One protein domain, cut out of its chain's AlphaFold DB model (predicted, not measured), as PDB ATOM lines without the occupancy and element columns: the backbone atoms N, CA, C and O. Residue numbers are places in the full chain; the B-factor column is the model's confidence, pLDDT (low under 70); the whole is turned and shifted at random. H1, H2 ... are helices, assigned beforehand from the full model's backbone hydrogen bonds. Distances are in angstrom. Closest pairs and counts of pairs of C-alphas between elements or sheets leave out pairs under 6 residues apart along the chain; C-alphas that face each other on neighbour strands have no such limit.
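Overview. This is residues 29 to 112 of the 112 residues of an uncharacterized protein of Bacillus pumilus (UniProt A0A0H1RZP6). The domain has little regular structure: two helices, H1 and H2, joined by one long loop, residues 72 to 93, with another long stretch, residues 29 to 53, running along H1 before it and folding back near Gly 51 to enter it. Residues 72 to 93 loop out beyond the other end of H1, and H2 then runs back on another side of it. Of 84 printed residues, 30 are in the named helices H1 and H2; the class is all helix, with no named strand. It is elongated, 45 by 24 by 20 A, and only just compact, close to loose, with a radius of gyration of the C-alphas of 13.8 A.

Arrangement. H1, residues 54 to 71, and H2, residues 94 to 105, are apart, with no C-alpha of the one within 8 A of the other. Between them, residues 87 to 88 pair antiparallel with residues 91 to 92. In both helices every O i to N i+4 pair is within hydrogen-bond range.

Along the chain. H1 begins at C-alpha 54 (-14.061, -51.759, 9.190) and is 25.7 A long. H2 ends at C-alpha 105 (-16.336, -31.655, 8.237) and is 15.7 A long.

Size, cuts and confidence. The C-alphas farthest apart, of Gly 51 and Glu 85, are 44.7 A apart. The link H1 to H2 is long, 22 residues. The printed part has no cut, and no printed residue is under 70 in pLDDT.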
ATOM      1  N   ILE A  29     -26.107 -43.196  -1.815       98.56
ATOM      2  CA  ILE A  29     -25.166 -42.658  -2.795       98.56
ATOM      3  C   ILE A  29     -25.161 -41.140  -2.676       98.56
ATOM      4  O   ILE A  29     -26.173 -40.476  -2.906       98.56
ATOM      5  N   CYS A  30     -24.005 -40.553  -2.373       98.50
ATOM      6  CA  CYS A  30     -23.901 -39.104  -2.292       98.50
ATOM      7  C   CYS A  30     -24.162 -38.460  -3.667       98.50
ATOM      8  O   CYS A  30     -23.350 -38.622  -4.583       98.50
ATOM      9  N   PRO A  31     -25.194 -37.609  -3.830       97.62
ATOM     10  CA  PRO A  31     -25.502 -37.017  -5.131       97.62
ATOM     11  C   PRO A  31     -24.463 -35.973  -5.574       97.62
ATOM     12  O   PRO A  31     -24.470 -35.540  -6.727       97.62
ATOM     13  N   CYS A  32     -23.581 -35.556  -4.659       98.19
ATOM     14  CA  CYS A  32     -22.461 -34.672  -4.941       98.19
ATOM     15  C   CYS A  32     -21.259 -35.455  -5.488       98.19
ATOM     16  O   CYS A  32     -20.928 -35.303  -6.656       98.19
ATOM     17  N   CYS A  33     -20.624 -36.302  -4.669       98.56
ATOM     18  CA  CYS A  33     -19.352 -36.954  -5.018       98.56
ATOM     19  C   CYS A  33     -19.474 -38.395  -5.531       98.56
ATOM     20  O   CYS A  33     -18.464 -38.973  -5.918       98.56
ATOM     21  N   GLY A  34     -20.677 -38.973  -5.515       98.50
ATOM     22  CA  GLY A  34     -20.954 -40.309  -6.046       98.50
ATOM     23  C   GLY A  34     -20.606 -41.480  -5.135       98.50
ATOM     24  O   GLY A  34     -20.895 -42.595  -5.528       98.50
ATOM     25  N   PHE A  35     -20.040 -41.235  -3.952       98.69
ATOM     26  CA  PHE A  35     -19.682 -42.295  -3.007       98.69
ATOM     27  C   PHE A  35     -20.915 -43.026  -2.460       98.69
ATOM     28  O   PHE A  35     -21.812 -42.363  -1.923       98.69
ATOM     29  N   GLU A  36     -20.932 -44.353  -2.557       98.69
ATOM     30  CA  GLU A  36     -21.894 -45.278  -1.957       98.69
ATOM     31  C   GLU A  36     -21.343 -45.848  -0.641       98.69
ATOM     32  O   GLU A  36     -20.438 -46.686  -0.618       98.69
ATOM     33  N   PHE A  37     -21.912 -45.401   0.482       98.44
ATOM     34  CA  PHE A  37     -21.446 -45.802   1.812       98.44
ATOM     35  C   PHE A  37     -21.755 -47.278   2.103       98.44
ATOM     36  O   PHE A  37     -22.918 -47.688   2.109       98.44
ATOM     37  N   GLY A  38     -20.722 -48.058   2.419       97.31
ATOM     38  CA  GLY A  38     -20.778 -49.507   2.629       97.31
ATOM     39  C   GLY A  38     -20.477 -50.342   1.383       97.31
ATOM     40  O   GLY A  38     -20.430 -51.564   1.500       97.31
ATOM     41  N   VAL A  39     -20.265 -49.709   0.224       98.25
ATOM     42  CA  VAL A  39     -19.888 -50.382  -1.028       98.25
ATOM     43  C   VAL A  39     -18.535 -49.870  -1.505       98.25
ATOM     44  O   VAL A  39     -17.555 -50.606  -1.424       98.25
ATOM     45  N   ASP A  40     -18.437 -48.588  -1.866       98.50
ATOM     46  CA  ASP A  40     -17.192 -47.998  -2.383       98.50
ATOM     47  C   ASP A  40     -16.044 -48.035  -1.357       98.50
ATOM     48  O   ASP A  40     -14.870 -48.026  -1.725       98.50
ATOM     49  N   ASP A  41     -16.367 -48.106  -0.061       97.81
ATOM     50  CA  ASP A  41     -15.380 -48.310   1.001       97.81
ATOM     51  C   ASP A  41     -14.629 -49.633   0.838       97.81
ATOM     52  O   ASP A  41     -13.401 -49.662   0.896       97.81
ATOM     53  N   PHE A  42     -15.386 -50.717   0.665       96.56
ATOM     54  CA  PHE A  42     -14.901 -52.095   0.699       96.56
ATOM     55  C   PHE A  42     -14.531 -52.624  -0.691       96.56
ATOM     56  O   PHE A  42     -13.847 -53.643  -0.779       96.56
ATOM     57  N   ASP A  43     -14.925 -51.912  -1.748       97.75
ATOM     58  CA  ASP A  43     -14.485 -52.142  -3.126       97.75
ATOM     59  C   ASP A  43     -13.204 -51.357  -3.484       97.75
ATOM     60  O   ASP A  43     -12.670 -51.519  -4.581       97.75
ATOM     61  N   CYS A  44     -12.680 -50.519  -2.577       96.62
ATOM     62  CA  CYS A  44     -11.427 -49.793  -2.793       96.62
ATOM     63  C   CYS A  44     -10.230 -50.759  -2.862       96.62
ATOM     64  O   CYS A  44      -9.881 -51.398  -1.878       96.62
ATOM     65  N   ASP A  45      -9.564 -50.846  -4.014       96.25
ATOM     66  CA  ASP A  45      -8.442 -51.766  -4.258       96.25
ATOM     67  C   ASP A  45      -7.055 -51.101  -4.145       96.25
ATOM     68  O   ASP A  45      -6.024 -51.708  -4.440       96.25
ATOM     69  N   GLU A  46      -7.009 -49.849  -3.679       97.56
ATOM     70  CA  GLU A  46      -5.774 -49.067  -3.540       97.56
ATOM     71  C   GLU A  46      -4.964 -49.397  -2.282       97.56
ATOM     72  O   GLU A  46      -3.808 -48.978  -2.148       97.56
ATOM     73  N   PHE A  47      -5.544 -50.152  -1.352       97.81
ATOM     74  CA  PHE A  47      -4.859 -50.665  -0.175       97.81
ATOM     75  C   PHE A  47      -5.381 -52.053   0.197       97.81
ATOM     76  O   PHE A  47      -6.483 -52.446  -0.162       97.81
ATOM     77  N   ASP A  48      -4.556 -52.816   0.911       97.31
ATOM     78  CA  ASP A  48      -4.945 -54.136   1.396       97.31
ATOM     79  C   ASP A  48      -5.851 -54.007   2.627       97.31
ATOM     80  O   ASP A  48      -5.520 -53.295   3.580       97.31
ATOM     81  N   HIS A  49      -6.987 -54.699   2.596       97.56
ATOM     82  CA  HIS A  49      -7.947 -54.754   3.696       97.56
ATOM     83  C   HIS A  49      -7.541 -55.774   4.771       97.56
ATOM     84  O   HIS A  49      -8.082 -55.742   5.879       97.56
ATOM     85  N   GLU A  50      -6.603 -56.686   4.482       97.44
ATOM     86  CA  GLU A  50      -6.212 -57.735   5.421       97.44
ATOM     87  C   GLU A  50      -5.670 -57.151   6.736       97.44
ATOM     88  O   GLU A  50      -4.713 -56.377   6.781       97.44
ATOM     89  N   GLY A  51      -6.295 -57.556   7.844       97.31
ATOM     90  CA  GLY A  51      -5.898 -57.142   9.188       97.31
ATOM     91  C   GLY A  51      -6.364 -55.744   9.603       97.31
ATOM     92  O   GLY A  51      -6.057 -55.343  10.725       97.31
ATOM     93  N   LEU A  52      -7.108 -55.029   8.754       98.00
ATOM     94  CA  LEU A  52      -7.746 -53.762   9.105       98.00
ATOM     95  C   LEU A  52      -9.133 -53.988   9.716       98.00
ATOM     96  O   LEU A  52      -9.833 -54.952   9.407       98.00
ATOM     97  N   THR A  53      -9.532 -53.077  10.595       97.81
ATOM     98  CA  THR A  53     -10.916 -52.959  11.063       97.81
ATOM     99  C   THR A  53     -11.786 -52.247  10.024       97.81
ATOM    100  O   THR A  53     -11.282 -51.453   9.230       97.81
ATOM    101  N   ASP A  54     -13.108 -52.449  10.075       96.94
ATOM    102  CA  ASP A  54     -14.061 -51.759   9.190       96.94
ATOM    103  C   ASP A  54     -13.916 -50.231   9.260       96.94
ATOM    104  O   ASP A  54     -13.956 -49.552   8.238       96.94
ATOM    105  N   GLN A  55     -13.662 -49.685  10.456       96.88
ATOM    106  CA  GLN A  55     -13.386 -48.260  10.637       96.88
ATOM    107  C   GLN A  55     -12.149 -47.809   9.851       96.88
ATOM    108  O   GLN A  55     -12.187 -46.779   9.183       96.88
ATOM    109  N   GLU A  56     -11.049 -48.562   9.932       98.00
ATOM    110  CA  GLU A  56      -9.805 -48.220   9.239       98.00
ATOM    111  C   GLU A  56      -9.958 -48.307   7.719       98.00
ATOM    112  O   GLU A  56      -9.396 -47.466   7.016       98.00
ATOM    113  N   ILE A  57     -10.718 -49.288   7.218       98.12
ATOM    114  CA  ILE A  57     -11.048 -49.411   5.791       98.12
ATOM    115  C   ILE A  57     -11.837 -48.177   5.346       98.12
ATOM    116  O   ILE A  57     -11.384 -47.440   4.475       98.12
ATOM    117  N   VAL A  58     -12.957 -47.891   6.014       97.75
ATOM    118  CA  VAL A  58     -13.828 -46.740   5.730       97.75
ATOM    119  C   VAL A  58     -13.044 -45.423   5.723       97.75
ATOM    120  O   VAL A  58     -13.083 -44.667   4.751       97.75
ATOM    121  N   GLU A  59     -12.274 -45.139   6.777       96.88
ATOM    122  CA  GLU A  59     -11.522 -43.883   6.891       96.88
ATOM    123  C   GLU A  59     -10.466 -43.728   5.782       96.88
ATOM    124  O   GLU A  59     -10.293 -42.628   5.244       96.88
ATOM    125  N   LYS A  60      -9.778 -44.815   5.404       98.12
ATOM    126  CA  LYS A  60      -8.795 -44.811   4.306       98.12
ATOM    127  C   LYS A  60      -9.468 -44.605   2.953       98.12
ATOM    128  O   LYS A  60      -9.053 -43.707   2.214       98.12
ATOM    129  N   SER A  61     -10.520 -45.364   2.659       98.38
ATOM    130  CA  SER A  61     -11.273 -45.263   1.407       98.38
ATOM    131  C   SER A  61     -11.860 -43.864   1.216       98.38
ATOM    132  O   SER A  61     -11.811 -43.316   0.114       98.38
ATOM    133  N   HIS A  62     -12.307 -43.200   2.290       97.81
ATOM    134  CA  HIS A  62     -12.810 -41.823   2.207       97.81
ATOM    135  C   HIS A  62     -11.757 -40.817   1.767       97.81
ATOM    136  O   HIS A  62     -12.057 -39.898   1.001       97.81
ATOM    137  N   ILE A  63     -10.535 -40.945   2.286       97.38
ATOM    138  CA  ILE A  63      -9.417 -40.067   1.923       97.38
ATOM    139  C   ILE A  63      -9.071 -40.262   0.448       97.38
ATOM    140  O   ILE A  63      -8.961 -39.279  -0.289       97.38
ATOM    141  N   ILE A  64      -8.963 -41.520   0.026       98.12
ATOM    142  CA  ILE A  64      -8.625 -41.910  -1.342       98.12
ATOM    143  C   ILE A  64      -9.684 -41.406  -2.327       98.12
ATOM    144  O   ILE A  64      -9.361 -40.653  -3.249       98.12
ATOM    145  N   TRP A  65     -10.965 -41.698  -2.079       98.56
ATOM    146  CA  TRP A  65     -12.044 -41.246  -2.952       98.56
ATOM    147  C   TRP A  65     -12.117 -39.726  -3.035       98.56
ATOM    148  O   TRP A  65     -12.256 -39.166  -4.123       98.56
ATOM    149  N   ARG A  66     -12.010 -39.023  -1.897       98.12
ATOM    150  CA  ARG A  66     -12.037 -37.553  -1.876       98.12
ATOM    151  C   ARG A  66     -10.942 -36.983  -2.768       98.12
ATOM    152  O   ARG A  66     -11.225 -36.097  -3.574       98.12
ATOM    153  N   LYS A  67      -9.721 -37.501  -2.637       97.19
ATOM    154  CA  LYS A  67      -8.580 -37.082  -3.447       97.19
ATOM    155  C   LYS A  67      -8.842 -37.330  -4.931       97.19
ATOM    156  O   LYS A  67      -8.753 -36.392  -5.720       97.19
ATOM    157  N   HIS A  68      -9.258 -38.535  -5.305       97.38
ATOM    158  CA  HIS A  68      -9.560 -38.868  -6.697       97.38
ATOM    159  C   HIS A  68     -10.693 -38.034  -7.278       97.38
ATOM    160  O   HIS A  68     -10.599 -37.561  -8.409       97.38
ATOM    161  N   TRP A  69     -11.748 -37.779  -6.516       98.25
ATOM    162  CA  TRP A  69     -12.837 -36.921  -6.961       98.25
ATOM    163  C   TRP A  69     -12.383 -35.467  -7.186       98.25
ATOM    164  O   TRP A  69     -12.785 -34.840  -8.172       98.25
ATOM    165  N   ILE A  70     -11.498 -34.945  -6.327       97.44
ATOM    166  CA  ILE A  70     -10.861 -33.627  -6.496       97.44
ATOM    167  C   ILE A  70      -9.971 -33.597  -7.743       97.44
ATOM    168  O   ILE A  70     -10.101 -32.686  -8.564       97.44
ATOM    169  N   GLU A  71      -9.107 -34.595  -7.922       96.62
ATOM    170  CA  GLU A  71      -8.195 -34.703  -9.067       96.62
ATOM    171  C   GLU A  71      -8.945 -34.868 -10.398       96.62
ATOM    172  O   GLU A  71      -8.531 -34.315 -11.417       96.62
ATOM    173  N   ASN A  72     -10.109 -35.526 -10.379       95.81
ATOM    174  CA  ASN A  72     -11.016 -35.649 -11.523       95.81
ATOM    175  C   ASN A  72     -11.927 -34.420 -11.726       95.81
ATOM    176  O   ASN A  72     -12.892 -34.458 -12.492       95.81
ATOM    177  N   GLY A  73     -11.614 -33.299 -11.073       97.19
ATOM    178  CA  GLY A  73     -12.232 -32.006 -11.349       97.19
ATOM    179  C   GLY A  73     -13.591 -31.790 -10.693       97.19
ATOM    180  O   GLY A  73     -14.312 -30.889 -11.121       97.19
ATOM    181  N   LEU A  74     -13.934 -32.559  -9.651       97.88
ATOM    182  CA  LEU A  74     -15.174 -32.410  -8.877       97.88
ATOM    183  C   LEU A  74     -16.442 -32.713  -9.683       97.88
ATOM    184  O   LEU A  74     -17.428 -31.971  -9.620       97.88
ATOM    185  N   GLU A  75     -16.425 -33.776 -10.487       98.38
ATOM    186  CA  GLU A  75     -17.595 -34.182 -11.268       98.38
ATOM    187  C   GLU A  75     -18.768 -34.558 -10.350       98.38
ATOM    188  O   GLU A  75     -18.654 -35.418  -9.484       98.38
ATOM    189  N   LEU A  76     -19.910 -33.898 -10.531       98.50
ATOM    190  CA  LEU A  76     -21.120 -34.160  -9.764       98.50
ATOM    191  C   LEU A  76     -21.759 -35.472 -10.213       98.50
ATOM    192  O   LEU A  76     -22.019 -35.646 -11.404       98.50
ATOM    193  N   PHE A  77     -22.130 -36.324  -9.258       98.31
ATOM    194  CA  PHE A  77     -22.878 -37.548  -9.551       98.31
ATOM    195  C   PHE A  77     -24.282 -37.245 -10.095       98.31
ATOM    196  O   PHE A  77     -24.709 -37.797 -11.108       98.31
ATOM    197  N   ASN A  78     -24.991 -36.294  -9.476       97.25
ATOM    198  CA  ASN A  78     -26.293 -35.827  -9.946       97.25
ATOM    199  C   ASN A  78     -26.303 -34.301 -10.155       97.25
ATOM    200  O   ASN A  78     -26.851 -33.556  -9.343       97.25
ATOM    201  N   PRO A  79     -25.765 -33.784 -11.273       96.38
ATOM    202  CA  PRO A  79     -25.647 -32.342 -11.495       96.38
ATOM    203  C   PRO A  79     -26.995 -31.615 -11.599       96.38
ATOM    204  O   PRO A  79     -27.038 -30.389 -11.522       96.38
ATOM    205  N   LYS A  80     -28.105 -32.338 -11.804       94.88
ATOM    206  CA  LYS A  80     -29.433 -31.740 -12.000       94.88
ATOM    207  C   LYS A  80     -30.020 -31.158 -10.716       94.88
ATOM    208  O   LYS A  80     -30.828 -30.241 -10.818       94.88
ATOM    209  N   ILE A  81     -29.616 -31.659  -9.547       93.94
ATOM    210  CA  ILE A  81     -30.123 -31.166  -8.256       93.94
ATOM    211  C   ILE A  81     -29.338 -29.955  -7.735       93.94
ATOM    212  O   ILE A  81     -29.798 -29.259  -6.837       93.94
ATOM    213  N   PHE A  82     -28.164 -29.682  -8.311       94.69
ATOM    214  CA  PHE A  82     -27.332 -28.543  -7.943       94.69
ATOM    215  C   PHE A  82     -27.651 -27.350  -8.833       94.69
ATOM    216  O   PHE A  82     -27.643 -27.447 -10.070       94.69
ATOM    217  N   SER A  83     -27.866 -26.193  -8.212       95.00
ATOM    218  CA  SER A  83     -28.043 -24.968  -8.970       95.00
ATOM    219  C   SER A  83     -26.832 -24.625  -9.845       95.00
ATOM    220  O   SER A  83     -25.688 -24.855  -9.433       95.00
ATOM    221  N   PRO A  84     -27.047 -23.942 -10.985       95.38
ATOM    222  CA  PRO A  84     -25.970 -23.370 -11.788       95.38
ATOM    223  C   PRO A  84     -25.033 -22.408 -11.034       95.38
ATOM    224  O   PRO A  84     -23.876 -22.281 -11.424       95.38
ATOM    225  N   GLU A  85     -25.455 -21.740  -9.950       96.12
ATOM    226  CA  GLU A  85     -24.530 -20.895  -9.178       96.12
ATOM    227  C   GLU A  85     -23.404 -21.680  -8.492       96.12
ATOM    228  O   GLU A  85     -22.324 -21.118  -8.304       96.12
ATOM    229  N   PHE A  86     -23.595 -22.968  -8.189       95.06
ATOM    230  CA  PHE A  86     -22.616 -23.790  -7.463       95.06
ATOM    231  C   PHE A  86     -21.790 -24.711  -8.367       95.06
ATOM    232  O   PHE A  86     -20.858 -25.357  -7.893       95.06
ATOM    233  N   ARG A  87     -22.087 -24.762  -9.673       96.50
ATOM    234  CA  ARG A  87     -21.435 -25.683 -10.615       96.50
ATOM    235  C   ARG A  87     -21.072 -25.036 -11.946       96.50
ATOM    236  O   ARG A  87     -21.713 -24.089 -12.391       96.50
ATOM    237  N   ASN A  88     -20.072 -25.598 -12.609       96.56
ATOM    238  CA  ASN A  88     -19.691 -25.314 -13.986       96.56
ATOM    239  C   ASN A  88     -20.033 -26.540 -14.842       96.56
ATOM    240  O   ASN A  88     -19.290 -27.520 -14.883       96.56
ATOM    241  N   GLY A  89     -21.192 -26.522 -15.505       95.69
ATOM    242  CA  GLY A  89     -21.678 -27.706 -16.216       95.69
ATOM    243  C   GLY A  89     -21.895 -28.864 -15.241       95.69
ATOM    244  O   GLY A  89     -22.682 -28.726 -14.307       95.69
ATOM    245  N   LYS A  90     -21.211 -29.990 -15.439       97.12
ATOM    246  CA  LYS A  90     -21.301 -31.157 -14.547       97.12
ATOM    247  C   LYS A  90     -20.331 -31.124 -13.359       97.12
ATOM    248  O   LYS A  90     -20.338 -32.062 -12.584       97.12
ATOM    249  N   PHE A  91     -19.527 -30.076 -13.196       98.25
ATOM    250  CA  PHE A  91     -18.486 -30.010 -12.166       98.25
ATOM    251  C   PHE A  91     -18.851 -29.029 -11.055       98.25
ATOM    252  O   PHE A  91     -19.312 -27.924 -11.342       98.25
ATOM    253  N   LEU A  92     -18.626 -29.392  -9.795       98.25
ATOM    254  CA  LEU A  92     -18.800 -28.489  -8.662       98.25
ATOM    255  C   LEU A  92     -17.740 -27.379  -8.691       98.25
ATOM    256  O   LEU A  92     -16.589 -27.600  -9.062       98.25
ATOM    257  N   LYS A  93     -18.107 -26.159  -8.294       97.81
ATOM    258  CA  LYS A  93     -17.123 -25.083  -8.120       97.81
ATOM    259  C   LYS A  93     -16.275 -25.353  -6.879       97.81
ATOM    260  O   LYS A  93     -16.819 -25.624  -5.811       97.81
ATOM    261  N   ARG A  94     -14.958 -25.183  -7.006       96.25
ATOM    262  CA  ARG A  94     -13.994 -25.362  -5.912       96.25
ATOM    263  C   ARG A  94     -14.368 -24.569  -4.656       96.25
ATOM    264  O   ARG A  94     -14.489 -25.169  -3.599       96.25
ATOM    265  N   ASP A  95     -14.646 -23.272  -4.771       96.06
ATOM    266  CA  ASP A  95     -14.996 -22.434  -3.612       96.06
ATOM    267  C   ASP A  95     -16.213 -22.976  -2.842       96.06
ATOM    268  O   ASP A  95     -16.308 -22.841  -1.624       96.06
ATOM    269  N   TYR A  96     -17.152 -23.622  -3.545       96.25
ATOM    270  CA  TYR A  96     -18.305 -24.244  -2.905       96.25
ATOM    271  C   TYR A  96     -17.917 -25.509  -2.131       96.25
ATOM    272  O   TYR A  96     -18.381 -25.689  -1.005       96.25
ATOM    273  N   LEU A  97     -17.023 -26.337  -2.682       96.88
ATOM    274  CA  LEU A  97     -16.439 -27.464  -1.955       96.88
ATOM    275  C   LEU A  97     -15.702 -26.994  -0.692       96.88
ATOM    276  O   LEU A  97     -15.931 -27.548   0.378       96.88
ATOM    277  N   GLU A  98     -14.848 -25.973  -0.795       96.94
ATOM    278  CA  GLU A  98     -14.077 -25.457   0.348       96.94
ATOM    279  C   GLU A  98     -15.001 -25.028   1.501       96.94
ATOM    280  O   GLU A  98     -14.755 -25.341   2.668       96.94
ATOM    281  N   ILE A  99     -16.127 -24.382   1.172       95.00
ATOM    282  CA  ILE A  99     -17.167 -24.033   2.145       95.00
ATOM    283  C   ILE A  99     -17.776 -25.290   2.780       95.00
ATOM    284  O   ILE A  99     -17.957 -25.318   4.000       95.00
ATOM    285  N   GLN A 100     -18.115 -26.312   1.988       94.69
ATOM    286  CA  GLN A 100     -18.722 -27.552   2.485       94.69
ATOM    287  C   GLN A 100     -17.779 -28.321   3.418       94.69
ATOM    288  O   GLN A 100     -18.188 -28.671   4.527       94.69
ATOM    289  N   LEU A 101     -16.523 -28.524   3.011       95.94
ATOM    290  CA  LEU A 101     -15.496 -29.205   3.805       95.94
ATOM    291  C   LEU A 101     -15.286 -28.511   5.149       95.94
ATOM    292  O   LEU A 101     -15.424 -29.131   6.206       95.94
ATOM    293  N   LYS A 102     -15.056 -27.195   5.122       96.25
ATOM    294  CA  LYS A 102     -14.791 -26.425   6.336       96.25
ATOM    295  C   LYS A 102     -15.988 -26.398   7.275       96.25
ATOM    296  O   LYS A 102     -15.837 -26.561   8.482       96.25
ATOM    297  N   LYS A 103     -17.189 -26.171   6.736       95.50
ATOM    298  CA  LYS A 103     -18.400 -25.998   7.544       95.50
ATOM    299  C   LYS A 103     -18.907 -27.312   8.130       95.50
ATOM    300  O   LYS A 103     -19.376 -27.313   9.265       95.50
ATOM    301  N   ASN A 104     -18.878 -28.387   7.345       95.81
ATOM    302  CA  ASN A 104     -19.581 -29.621   7.690       95.81
ATOM    303  C   ASN A 104     -18.638 -30.733   8.164       95.81
ATOM    304  O   ASN A 104     -19.102 -31.620   8.872       95.81
ATOM    305  N   LEU A 105     -17.345 -30.670   7.823       94.62
ATOM    306  CA  LEU A 105     -16.336 -31.655   8.237       94.62
ATOM    307  C   LEU A 105     -15.178 -31.045   9.043       94.62
ATOM    308  O   LEU A 105     -14.398 -31.783   9.632       94.62
ATOM    309  N   GLY A 106     -15.051 -29.714   9.090       94.69
ATOM    310  CA  GLY A 106     -13.924 -29.048   9.752       94.69
ATOM    311  C   GLY A 106     -12.586 -29.216   9.024       94.69
ATOM    312  O   GLY A 106     -11.547 -28.983   9.633       94.69
ATOM    313  N   LEU A 107     -12.610 -29.612   7.748       93.69
ATOM    314  CA  LEU A 107     -11.421 -29.841   6.923       93.69
ATOM    315  C   LEU A 107     -11.060 -28.584   6.120       93.69
ATOM    316  O   LEU A 107     -11.953 -27.910   5.596       93.69
ATOM    317  N   ASP A 108      -9.765 -28.288   5.989       92.62
ATOM    318  CA  ASP A 108      -9.262 -27.297   5.033       92.62
ATOM    319  C   ASP A 108      -8.895 -27.996   3.720       92.62
ATOM    320  O   ASP A 108      -8.311 -29.077   3.717       92.62
ATOM    321  N   PHE A 109      -9.241 -27.387   2.587       87.94
ATOM    322  CA  PHE A 109      -8.932 -27.962   1.278       87.94
ATOM    323  C   PHE A 109      -7.426 -28.053   1.023       87.94
ATOM    324  O   PHE A 109      -6.988 -28.920   0.280       87.94
ATOM    325  N   ASN A 110      -6.630 -27.177   1.640       86.56
ATOM    326  CA  ASN A 110      -5.177 -27.190   1.478       86.56
ATOM    327  C   ASN A 110      -4.489 -28.334   2.245       86.56
ATOM    328  O   ASN A 110      -3.300 -28.557   2.026       86.56
ATOM    329  N   ASP A 111      -5.221 -29.038   3.114       84.31
ATOM    330  CA  ASP A 111      -4.730 -30.197   3.868       84.31
ATOM    331  C   ASP A 111      -5.025 -31.536   3.154       84.31
ATOM    332  O   ASP A 111      -4.718 -32.598   3.701       84.31
ATOM    333  N   ILE A 112      -5.645 -31.492   1.965       81.88
ATOM    334  CA  ILE A 112      -6.061 -32.658   1.161       81.88
ATOM    335  C   ILE A 112      -5.075 -32.924   0.022       81.88
ATOM    336  O   ILE A 112      -4.647 -31.952  -0.641       81.88
TER     337      ILE A 112